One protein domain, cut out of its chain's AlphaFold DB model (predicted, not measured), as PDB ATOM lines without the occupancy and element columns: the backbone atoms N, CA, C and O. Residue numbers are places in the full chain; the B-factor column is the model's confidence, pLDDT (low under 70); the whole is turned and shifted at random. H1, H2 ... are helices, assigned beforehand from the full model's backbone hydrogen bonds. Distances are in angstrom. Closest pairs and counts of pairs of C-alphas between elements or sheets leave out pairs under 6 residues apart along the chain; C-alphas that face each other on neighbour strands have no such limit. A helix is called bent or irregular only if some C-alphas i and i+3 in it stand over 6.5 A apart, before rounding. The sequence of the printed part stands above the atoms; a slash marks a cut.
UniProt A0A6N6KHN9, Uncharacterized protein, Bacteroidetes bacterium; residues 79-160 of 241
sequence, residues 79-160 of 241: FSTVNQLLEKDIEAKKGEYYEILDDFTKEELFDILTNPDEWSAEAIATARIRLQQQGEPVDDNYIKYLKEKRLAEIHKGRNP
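AT A GLANCE: This is residues 79 to 160 of the 241 residues of an uncharacterized protein of Bacteroidetes bacterium (UniProt A0A6N6KHN9). H4 is the middle of a small group of crossed helices, with H1 packed on one side of it and H3 on another, H1 and H3 staying apart. The longest helix, H5, packs on H3 with H4 apart from it, and past its end residues 155 to 160 stick out as a tail, while the short helix H2 lies far from H5. The printed part has 82 residues, with five named helices in the order H1, H2, H3, H4, H5 and no named strand. The class is all helix, with 55 of the 82 residues in helices. The whole is compact, with a radius of gyration of the C-alphas of 12.9 A and spans of 39 by 28 by 24 A.

HOW THE PARTS SIT: The longest helix is H5, residues 140 to 154, and it touches H3, residues 106 to 114. Their closest C-alphas, those of Thr 114 and Leu 146, are 5.8 A apart. They run the same way at a steep tilt of 65 degrees. H3 also touches H4, residues 121 to 133, with the C-alphas of Leu 109 and Ala 127 closest at 5.3 A. H3 and H4 run opposite ways at a steep tilt of 42 degrees and form a helical hairpin, two helices in succession along the chain that touch and run opposite ways. H4 is the hub, touching three other helices. On it, H1, residues 79 to 92, touches with 16 pairs of C-alphas within 8 A, the closest being those of Glu 87 and Ala 125 at 5.2 A. H1 and H4 run the same way at a steep tilt of 40 degrees. H2, residues 99 to 102, and H4 only just touch, with 3 pairs of C-alphas within 8 A, and H4 does so with residues 123 to 127 alone. The closest C-alphas there are those of Leu 101 and Ala 127, 7.2 A apart. H2 and H3 are close but not clearly touching, with the C-alphas of Leu 101 and Leu 109 closest at 7.7 A. H5 is apart from H1, H2 and H4, and H1 is apart from H2 and H3. Of the 3 pairs of helices that touch and have a tilt, 0 are at a shallow tilt, a mostly crossed packing. In H1, H3, H4 and H5 every O i to N i+4 pair is within hydrogen-bond range; H2 is too short for such a pair, and its 1 pair of O i to N i+3 is within range.

IN THESE COORDINATES: H5 is 21.1 A long from C-alpha 140 at (118.922, 136.575, 107.472) to C-alpha 154 at (124.050, 145.014, 126.133). H1, residues 79 to 92, begins with C-alpha 79 at (112.363, 132.378, 124.413) and is 20.0 A long. H4, residues 121 to 133, is 18.6 A long, and H3, residues 106 to 114, is 12.3 A long. H2, residues 99 to 102, is 5.4 A long. No helix is bent.

THE WHOLE: The two C-alphas farthest apart are those of Ala 92 and Pro 160, at 41.9 A, and the first and last printed C-alphas, those of Phe 79 and Pro 160, are 28.5 A apart. The printed part runs from residue 79 to residue 160 without a cut. The link from H2 to H3 is tight, the other three are short, and no link is long. Residues 155 to 160, after H5, stand free. The mean pLDDT of the printed part is 88.9, and residues 95 to 97, in the link from H1 to H2, are under 70.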
ATOM      1  N   PHE A  79     112.408 131.011 124.959       92.44
ATOM      2  CA  PHE A  79     112.363 132.378 124.413       92.44
ATOM      3  C   PHE A  79     112.676 132.406 122.918       92.44
ATOM      4  O   PHE A  79     111.942 133.002 122.131       92.44
ATOM      5  N   SER A  80     113.754 131.730 122.509       91.38
ATOM      6  CA  SER A  80     114.141 131.672 121.098       91.38
ATOM      7  C   SER A  80     113.080 130.966 120.253       91.38
ATOM      8  O   SER A  80     112.824 131.382 119.125       91.38
ATOM      9  N   THR A  81     112.468 129.907 120.783       93.06
ATOM     10  CA  THR A  81     111.446 129.126 120.080       93.06
ATOM     11  C   THR A  81     110.154 129.917 119.918       93.06
ATOM     12  O   THR A  81     109.612 129.958 118.817       93.06
ATOM     13  N   VAL A  82     109.696 130.599 120.973       93.25
ATOM     14  CA  VAL A  82     108.520 131.479 120.920       93.25
ATOM     15  C   VAL A  82     108.759 132.636 119.954       93.25
ATOM     16  O   VAL A  82     107.918 132.884 119.096       93.25
ATOM     17  N   ASN A  83     109.921 133.292 120.011       92.62
ATOM     18  CA  ASN A  83     110.245 134.374 119.077       92.62
ATOM     19  C   ASN A  83     110.195 133.903 117.619       92.62
ATOM     20  O   ASN A  83     109.570 134.553 116.792       92.62
ATOM     21  N   GLN A  84     110.787 132.748 117.305       91.44
ATOM     22  CA  GLN A  84     110.743 132.188 115.950       91.44
ATOM     23  C   GLN A  84     109.329 131.795 115.509       91.44
ATOM     24  O   GLN A  84     109.001 131.921 114.331       91.44
ATOM     25  N   LEU A  85     108.502 131.288 116.426       92.44
ATOM     26  CA  LEU A  85     107.104 130.964 116.151       92.44
ATOM     27  C   LEU A  85     106.324 132.225 115.754       92.44
ATOM     28  O   LEU A  85     105.615 132.210 114.751       92.44
ATOM     29  N   LEU A  86     106.497 133.309 116.513       90.50
ATOM     30  CA  LEU A  86     105.851 134.594 116.249       90.50
ATOM     31  C   LEU A  86     106.367 135.238 114.958       90.50
ATOM     32  O   LEU A  86     105.562 135.664 114.136       90.50
ATOM     33  N   GLU A  87     107.687 135.255 114.739       89.12
ATOM     34  CA  GLU A  87     108.289 135.766 113.498       89.12
ATOM     35  C   GLU A  87     107.688 135.045 112.270       89.12
ATOM     36  O   GLU A  87     107.246 135.698 111.324       89.12
ATOM     37  N   LYS A  88     107.562 133.709 112.314       89.00
ATOM     38  CA  LYS A  88     106.970 132.906 111.227       89.00
ATOM     39  C   LYS A  88     105.480 133.158 111.004       89.00
ATOM     40  O   LYS A  88     105.033 133.126 109.859       89.00
ATOM     41  N   ASP A  89     104.705 133.365 112.067       87.56
ATOM     42  CA  ASP A  89     103.279 133.694 111.947       87.56
ATOM     43  C   ASP A  89     103.086 135.030 111.210       87.56
ATOM     44  O   ASP A  89     102.247 135.136 110.313       87.56
ATOM     45  N   ILE A  90     103.930 136.023 111.505       87.62
ATOM     46  CA  ILE A  90     103.933 137.313 110.804       87.62
ATOM     47  C   ILE A  90     104.376 137.175 109.347       87.62
ATOM     48  O   ILE A  90     103.748 137.758 108.459       87.62
ATOM     49  N   GLU A  91     105.419 136.389 109.077       84.88
ATOM     50  CA  GLU A  91     105.866 136.103 107.709       84.88
ATOM     51  C   GLU A  91     104.760 135.432 106.881       84.88
ATOM     52  O   GLU A  91     104.515 135.829 105.739       84.88
ATOM     53  N   ALA A  92     104.024 134.479 107.464       85.25
ATOM     54  CA  ALA A  92     102.883 133.833 106.815       85.25
ATOM     55  C   ALA A  92     101.742 134.821 106.506       85.25
ATOM     56  O   ALA A  92     101.092 134.711 105.463       85.25
ATOM     57  N   LYS A  93     101.537 135.815 107.377       84.31
ATOM     58  CA  LYS A  93     100.573 136.916 107.210       84.31
ATOM     59  C   LYS A  93     101.125 138.097 106.403       84.31
ATOM     60  O   LYS A  93     100.480 139.136 106.333       84.31
ATOM     61  N   LYS A  94     102.317 137.970 105.803       77.94
ATOM     62  CA  LYS A  94     102.996 139.026 105.022       77.94
ATOM     63  C   LYS A  94     103.153 140.368 105.757       77.94
ATOM     64  O   LYS A  94     103.250 141.406 105.108       77.94
ATOM     65  N   GLY A  95     103.213 140.356 107.088       66.31
ATOM     66  CA  GLY A  95     103.360 141.574 107.887       66.31
ATOM     67  C   GLY A  95     102.059 142.301 108.264       66.31
ATOM     68  O   GLY A  95     102.130 143.360 108.880       66.31
ATOM     69  N   GLU A  96     100.877 141.751 107.971       66.81
ATOM     70  CA  GLU A  96      99.569 142.363 108.291       66.81
ATOM     71  C   GLU A  96      99.186 142.258 109.787       66.81
ATOM     72  O   GLU A  96      98.112 141.781 110.145       66.81
ATOM     73  N   TYR A  97     100.082 142.642 110.697       68.12
ATOM     74  CA  TYR A  97      99.827 142.578 112.145       68.12
ATOM     75  C   TYR A  97     100.160 143.872 112.878       68.12
ATOM     76  O   TYR A  97      99.500 144.227 113.850       68.12
ATOM     77  N   TYR A  98     101.179 144.594 112.413       74.38
ATOM     78  CA  TYR A  98     101.694 145.771 113.098       74.38
ATOM     79  C   TYR A  98     101.455 147.023 112.247       74.38
ATOM     80  O   TYR A  98     102.405 147.639 111.774       74.38
ATOM     81  N   GLU A  99     100.184 147.375 112.022       77.25
ATOM     82  CA  GLU A  99      99.763 148.498 111.155       77.25
ATOM     83  C   GLU A  99     100.451 149.822 111.521       77.25
ATOM     84  O   GLU A  99     100.842 150.584 110.650       77.25
ATOM     85  N   ILE A 100     100.712 150.068 112.810       83.50
ATOM     86  CA  ILE A 100     101.409 151.285 113.266       83.50
ATOM     87  C   ILE A 100     102.809 151.460 112.652       83.50
ATOM     88  O   ILE A 100     103.303 152.576 112.546       83.50
ATOM     89  N   LEU A 101     103.450 150.367 112.234       87.75
ATOM     90  CA  LEU A 101     104.751 150.411 111.573       87.75
ATOM     91  C   LEU A 101     104.652 150.718 110.063       87.75
ATOM     92  O   LEU A 101     105.686 150.769 109.400       87.75
ATOM     93  N   ASP A 102     103.452 150.889 109.498       85.00
ATOM     94  CA  ASP A 102     103.277 151.334 108.104       85.00
ATOM     95  C   ASP A 102     103.674 152.805 107.922       85.00
ATOM     96  O   ASP A 102     104.180 153.178 106.865       85.00
ATOM     97  N   ASP A 103     103.513 153.615 108.970       88.12
ATOM     98  CA  ASP A 103     103.872 155.037 108.974       88.12
ATOM     99  C   ASP A 103     105.362 155.284 109.279       88.12
ATOM    100  O   ASP A 103     105.822 156.427 109.264       88.12
ATOM    101  N   PHE A 104     106.126 154.227 109.568       92.56
ATOM    102  CA  PHE A 104     107.529 154.342 109.957       92.56
ATOM    103  C   PHE A 104     108.414 154.600 108.735       92.56
ATOM    104  O   PHE A 104     108.294 153.974 107.678       92.56
ATOM    105  N   THR A 105     109.366 155.507 108.907       93.38
ATOM    106  CA  THR A 105     110.440 155.765 107.952       93.38
ATOM    107  C   THR A 105     111.389 154.572 107.856       93.38
ATOM    108  O   THR A 105     111.472 153.722 108.747       93.38
ATOM    109  N   LYS A 106     112.162 154.516 106.769       93.50
ATOM    110  CA  LYS A 106     113.192 153.489 106.573       93.50
ATOM    111  C   LYS A 106     114.160 153.441 107.761       93.50
ATOM    112  O   LYS A 106     114.512 152.359 108.223       93.50
ATOM    113  N   GLU A 107     114.584 154.602 108.251       94.06
ATOM    114  CA  GLU A 107     115.499 154.737 109.381       94.06
ATOM    115  C   GLU A 107     114.902 154.153 110.669       94.06
ATOM    116  O   GLU A 107     115.585 153.408 111.368       94.06
ATOM    117  N   GLU A 108     113.624 154.417 110.947       94.06
ATOM    118  CA  GLU A 108     112.916 153.865 112.111       94.06
ATOM    119  C   GLU A 108     112.735 152.345 112.003       94.06
ATOM    120  O   GLU A 108     112.903 151.624 112.985       94.06
ATOM    121  N   LEU A 109     112.468 151.819 110.803       94.44
ATOM    122  CA  LEU A 109     112.414 150.370 110.587       94.44
ATOM    123  C   LEU A 109     113.785 149.707 110.805       94.44
ATOM    124  O   LEU A 109     113.858 148.615 111.368       94.44
ATOM    125  N   PHE A 110     114.879 150.357 110.394       94.88
ATOM    126  CA  PHE A 110     116.232 149.880 110.697       94.88
ATOM    127  C   PHE A 110     116.556 149.956 112.192       94.88
ATOM    128  O   PHE A 110     117.273 149.085 112.694       94.88
ATOM    129  N   ASP A 111     116.035 150.953 112.905       94.81
ATOM    130  CA  ASP A 111     116.208 151.075 114.352       94.81
ATOM    131  C   ASP A 111     115.596 149.877 115.096       94.81
ATOM    132  O   ASP A 111     116.267 149.262 115.925       94.81
ATOM    133  N   ILE A 112     114.399 149.434 114.691       94.31
ATOM    134  CA  ILE A 112     113.756 148.217 115.222       94.31
ATOM    135  C   ILE A 112     114.654 146.985 115.051       94.31
ATOM    136  O   ILE A 112     114.806 146.179 115.970       94.31
ATOM    137  N   LEU A 113     115.276 146.827 113.878       94.00
ATOM    138  CA  LEU A 113     116.182 145.705 113.611       94.00
ATOM    139  C   LEU A 113     117.509 145.811 114.373       94.00
ATOM    140  O   LEU A 113     118.157 144.793 114.624       94.00
ATOM    141  N   THR A 114     117.925 147.031 114.712       93.81
ATOM    142  CA  THR A 114     119.172 147.316 115.430       93.81
ATOM    143  C   THR A 114     119.014 147.139 116.942       93.81
ATOM    144  O   THR A 114     119.969 146.723 117.600       93.81
ATOM    145  N   ASN A 115     117.809 147.367 117.473       93.88
ATOM    146  CA  ASN A 115     117.467 147.244 118.893       93.88
ATOM    147  C   ASN A 115     116.413 146.138 119.150       93.88
ATOM    148  O   ASN A 115     115.347 146.410 119.703       93.88
ATOM    149  N   PRO A 116     116.669 144.869 118.774       90.81
ATOM    150  CA  PRO A 116     115.694 143.778 118.878       90.81
ATOM    151  C   PRO A 116     115.276 143.413 120.314       90.81
ATOM    152  O   PRO A 116     114.339 142.647 120.494       90.81
ATOM    153  N   ASP A 117     115.978 143.901 121.337       89.81
ATOM    154  CA  ASP A 117     115.617 143.757 122.752       89.81
ATOM    155  C   ASP A 117     114.528 144.741 123.210       89.81
ATOM    156  O   ASP A 117     113.896 144.513 124.240       89.81
ATOM    157  N   GLU A 118     114.303 145.819 122.456       89.62
ATOM    158  CA  GLU A 118     113.330 146.870 122.785       89.62
ATOM    159  C   GLU A 118     111.971 146.651 122.102       89.62
ATOM    160  O   GLU A 118     110.969 147.259 122.483       89.62
ATOM    161  N   TRP A 119     111.919 145.748 121.123       91.25
ATOM    162  CA  TRP A 119     110.751 145.498 120.286       91.25
ATOM    163  C   TRP A 119     110.301 144.040 120.358       91.25
ATOM    164  O   TRP A 119     111.065 143.131 120.680       91.25
ATOM    165  N   SER A 120     109.029 143.799 120.045       89.88
ATOM    166  CA  SER A 120     108.482 142.446 119.984       89.88
ATOM    167  C   SER A 120     108.998 141.679 118.760       89.88
ATOM    168  O   SER A 120     109.357 142.267 117.737       89.88
ATOM    169  N   ALA A 121     108.996 140.345 118.836       90.88
ATOM    170  CA  ALA A 121     109.382 139.477 117.721       90.88
ATOM    171  C   ALA A 121     108.534 139.749 116.459       90.88
ATOM    172  O   ALA A 121     109.046 139.774 115.341       90.88
ATOM    173  N   GLU A 122     107.247 140.035 116.653       91.00
ATOM    174  CA  GLU A 122     106.298 140.395 115.604       91.00
ATOM    175  C   GLU A 122     106.691 141.708 114.908       91.00
ATOM    176  O   GLU A 122     106.704 141.786 113.676       91.00
ATOM    177  N   ALA A 123     107.051 142.738 115.682       91.56
ATOM    178  CA  ALA A 123     107.486 144.029 115.154       91.56
ATOM    179  C   ALA A 123     108.782 143.899 114.342       91.56
ATOM    180  O   ALA A 123     108.880 144.456 113.249       91.56
ATOM    181  N   ILE A 124     109.737 143.094 114.820       92.19
ATOM    182  CA  ILE A 124     110.993 142.803 114.112       92.19
ATOM    183  C   ILE A 124     110.717 142.119 112.767       92.19
ATOM    184  O   ILE A 124     111.258 142.538 111.741       92.19
ATOM    185  N   ALA A 125     109.860 141.091 112.748       91.88
ATOM    186  CA  ALA A 125     109.482 140.405 111.512       91.88
ATOM    187  C   ALA A 125     108.787 141.356 110.531       91.88
ATOM    188  O   ALA A 125     109.101 141.367 109.341       91.88
ATOM    189  N   THR A 126     107.901 142.216 111.031       93.06
ATOM    190  CA  THR A 126     107.178 143.160 110.179       93.06
ATOM    191  C   THR A 126     108.116 144.230 109.607       93.06
ATOM    192  O   THR A 126     108.063 144.523 108.413       93.06
ATOM    193  N   ALA A 127     109.034 144.768 110.417       92.94
ATOM    194  CA  ALA A 127     110.044 145.725 109.966       92.94
ATOM    195  C   ALA A 127     110.961 145.129 108.887       92.94
ATOM    196  O   ALA A 127     111.208 145.769 107.863       92.94
ATOM    197  N   ARG A 128     111.395 143.872 109.063       92.06
ATOM    198  CA  ARG A 128     112.170 143.132 108.056       92.06
ATOM    199  C   ARG A 128     111.414 143.033 106.729       92.06
ATOM    200  O   ARG A 128     111.978 143.374 105.693       92.06
ATOM    201  N   ILE A 129     110.156 142.586 106.759       90.94
ATOM    202  CA  ILE A 129     109.331 142.411 105.553       90.94
ATOM    203  C   ILE A 129     109.166 143.746 104.816       90.94
ATOM    204  O   ILE A 129     109.344 143.793 103.600       90.94
ATOM    205  N   ARG A 130     108.887 144.842 105.532       90.44
ATOM    206  CA  ARG A 130     108.733 146.172 104.917       90.44
ATOM    207  C   ARG A 130     110.016 146.673 104.268       90.44
ATOM    208  O   ARG A 130     109.980 147.142 103.134       90.44
ATOM    209  N   LEU A 131     111.158 146.527 104.937       92.56
ATOM    210  CA  LEU A 131     112.450 146.915 104.365       92.56
ATOM    211  C   LEU A 131     112.778 146.103 103.104       92.56
ATOM    212  O   LEU A 131     113.217 146.669 102.103       92.56
ATOM    213  N   GLN A 132     112.483 144.801 103.099       91.12
ATOM    214  CA  GLN A 132     112.628 143.965 101.904       91.12
ATOM    215  C   GLN A 132     111.688 144.406 100.769       91.12
ATOM    216  O   GLN A 132     112.109 144.465  99.614       91.12
ATOM    217  N   GLN A 133     110.437 144.767 101.079       89.50
ATOM    218  CA  GLN A 133     109.486 145.317 100.100       89.50
ATOM    219  C   GLN A 133     109.953 146.660  99.518       89.50
ATOM    220  O   GLN A 133     109.699 146.939  98.347       89.50
ATOM    221  N   GLN A 134     110.673 147.466 100.303       90.12
ATOM    222  CA  GLN A 134     111.299 148.719  99.867       90.12
ATOM    223  C   GLN A 134     112.594 148.507  99.055       90.12
ATOM    224  O   GLN A 134     113.162 149.473  98.550       90.12
ATOM    225  N   GLY A 135     113.043 147.257  98.872       89.81
ATOM    226  CA  GLY A 135     114.232 146.906  98.089       89.81
ATOM    227  C   GLY A 135     115.543 146.927  98.878       89.81
ATOM    228  O   GLY A 135     116.616 146.875  98.275       89.81
ATOM    229  N   GLU A 136     115.483 146.992 100.209       91.56
ATOM    230  CA  GLU A 136     116.676 146.989 101.053       91.56
ATOM    231  C   GLU A 136     117.262 145.576 101.204       91.56
ATOM    232  O   GLU A 136     116.517 144.605 101.378       91.56
ATOM    233  N   PRO A 137     118.602 145.428 101.185       85.69
ATOM    234  CA  PRO A 137     119.276 144.134 101.273       85.69
ATOM    235  C   PRO A 137     119.330 143.625 102.724       85.69
ATOM    236  O   PRO A 137     120.400 143.471 103.310       85.69
ATOM    237  N   VAL A 138     118.164 143.380 103.322       88.88
ATOM    238  CA  VAL A 138     118.025 142.837 104.678       88.88
ATOM    239  C   VAL A 138     117.838 141.324 104.584       88.88
ATOM    240  O   VAL A 138     116.714 140.830 104.488       88.88
ATOM    241  N   ASP A 139     118.947 140.583 104.569       88.06
ATOM    242  CA  ASP A 139     118.945 139.117 104.586       88.06
ATOM    243  C   ASP A 139     119.060 138.549 106.015       88.06
ATOM    244  O   ASP A 139     119.320 139.262 106.989       88.06
ATOM    245  N   ASP A 140     118.858 137.237 106.162       87.88
ATOM    246  CA  ASP A 140     118.922 136.575 107.472       87.88
ATOM    247  C   ASP A 140     120.305 136.686 108.130       87.88
ATOM    248  O   ASP A 140     120.408 136.773 109.358       87.88
ATOM    249  N   ASN A 141     121.374 136.716 107.328       90.50
ATOM    250  CA  ASN A 141     122.738 136.866 107.831       90.50
ATOM    251  C   ASN A 141     122.948 138.253 108.439       90.50
ATOM    252  O   ASN A 141     123.556 138.377 109.504       90.50
ATOM    253  N   TYR A 142     122.416 139.286 107.792       90.31
ATOM    254  CA  TYR A 142     122.470 140.657 108.259       90.31
ATOM    255  C   TYR A 142     121.690 140.828 109.564       90.31
ATOM    256  O   TYR A 142     122.218 141.396 110.520       90.31
ATOM    257  N   ILE A 143     120.488 140.250 109.670       90.06
ATOM    258  CA  ILE A 143     119.724 140.279 110.927       90.06
ATOM    259  C   ILE A 143     120.458 139.546 112.050       90.06
ATOM    260  O   ILE A 143     120.513 140.036 113.181       90.06
ATOM    261  N   LYS A 144     121.047 138.383 111.759       91.06
ATOM    262  CA  LYS A 144     121.842 137.645 112.742       91.06
ATOM    263  C   LYS A 144     123.027 138.479 113.235       91.06
ATOM    264  O   LYS A 144     123.248 138.560 114.441       91.06
ATOM    265  N   TYR A 145     123.729 139.148 112.322       93.50
ATOM    266  CA  TYR A 145     124.810 140.069 112.661       93.50
ATOM    267  C   TYR A 145     124.339 141.216 113.572       93.50
ATOM    268  O   TYR A 145     124.999 141.501 114.572       93.50
ATOM    269  N   LEU A 146     123.192 141.845 113.281       92.69
ATOM    270  CA  LEU A 146     122.631 142.903 114.132       92.69
ATOM    271  C   LEU A 146     122.301 142.388 115.540       92.69
ATOM    272  O   LEU A 146     122.710 143.005 116.525       92.69
ATOM    273  N   LYS A 147     121.645 141.221 115.641       91.12
ATOM    274  CA  LYS A 147     121.318 140.574 116.924       91.12
ATOM    275  C   LYS A 147     122.585 140.273 117.740       91.12
ATOM    276  O   LYS A 147     122.641 140.596 118.924       91.12
ATOM    277  N   GLU A 148     123.622 139.706 117.122       92.81
ATOM    278  CA  GLU A 148     124.897 139.401 117.795       92.81
ATOM    279  C   GLU A 148     125.641 140.667 118.242       92.81
ATOM    280  O   GLU A 148     126.146 140.732 119.367       92.81
ATOM    281  N   LYS A 149     125.675 141.699 117.388       93.38
ATOM    282  CA  LYS A 149     126.291 142.991 117.708       93.38
ATOM    283  C   LYS A 149     125.595 143.656 118.897       93.38
ATOM    284  O   LYS A 149     126.279 144.097 119.820       93.38
ATOM    285  N   ARG A 150     124.259 143.696 118.893       92.38
ATOM    286  CA  ARG A 150     123.462 144.265 119.986       92.38
ATOM    287  C   ARG A 150     123.634 143.471 121.280       92.38
ATOM    288  O   ARG A 150     123.840 144.066 122.332       92.38
ATOM    289  N   LEU A 151     123.647 142.139 121.213       91.25
ATOM    290  CA  LEU A 151     123.890 141.291 122.383       91.25
ATOM    291  C   LEU A 151     125.253 141.592 123.028       91.25
ATOM    292  O   LEU A 151     125.352 141.742 124.246       91.25
ATOM    293  N   ALA A 152     126.301 141.739 122.211       91.69
ATOM    294  CA  ALA A 152     127.629 142.115 122.686       91.69
ATOM    295  C   ALA A 152     127.669 143.529 123.293       91.69
ATOM    296  O   ALA A 152     128.494 143.793 124.168       91.69
ATOM    297  N   GLU A 153     126.809 144.441 122.841       89.81
ATOM    298  CA  GLU A 153     126.672 145.784 123.403       89.81
ATOM    299  C   GLU A 153     125.972 145.764 124.766       89.81
ATOM    300  O   GLU A 153     126.532 146.272 125.735       89.81
ATOM    301  N   ILE A 154     124.814 145.107 124.878       89.56
ATOM    302  CA  ILE A 154     124.050 145.014 126.133       89.56
ATOM    303  C   ILE A 154     124.869 144.307 127.221       89.56
ATOM    304  O   ILE A 154     124.875 144.734 128.377       89.56
ATOM    305  N   HIS A 155     125.623 143.261 126.862       90.06
ATOM    306  CA  HIS A 155     126.476 142.529 127.802       90.06
ATOM    307  C   HIS A 155     127.662 143.336 128.347       90.06
ATOM    308  O   HIS A 155     128.217 142.956 129.378       90.06
ATOM    309  N   LYS A 156     128.046 144.463 127.726       89.81
ATOM    310  CA  LYS A 156     129.030 145.381 128.334       89.81
ATOM    311  C   LYS A 156     128.482 146.066 129.588       89.81
ATOM    312  O   LYS A 156     129.262 146.595 130.375       89.81
ATOM    313  N   GLY A 157     127.164 146.027 129.786       82.25
ATOM    314  CA  GLY A 157     126.477 146.714 130.864       82.25
ATOM    315  C   GLY A 157     126.277 148.198 130.565       82.25
ATOM    316  O   GLY A 157     126.886 148.784 129.668       82.25
ATOM    317  N   ARG A 158     125.392 148.829 131.338       79.62
ATOM    318  CA  ARG A 158     125.189 150.279 131.266       79.62
ATOM    319  C   ARG A 158     126.384 150.983 131.905       79.62
ATOM    320  O   ARG A 158     126.836 150.567 132.967       79.62
ATOM    321  N   ASN A 159     126.862 152.059 131.281       77.19
ATOM    322  CA  ASN A 159     127.911 152.919 131.827       77.19
ATOM    323  C   ASN A 159     127.267 154.183 132.425       77.19
ATOM    324  O   ASN A 159     127.143 155.194 131.727       77.19
ATOM    325  N   PRO A 160     126.746 154.132 133.666       76.88
ATOM    326  CA  PRO A 160     126.125 155.295 134.274       76.88
ATOM    327  C   PRO A 160     127.161 156.399 134.489       76.88
ATOM    328  O   PRO A 160     128.336 156.147 134.755       76.88
TER     329      PRO A 160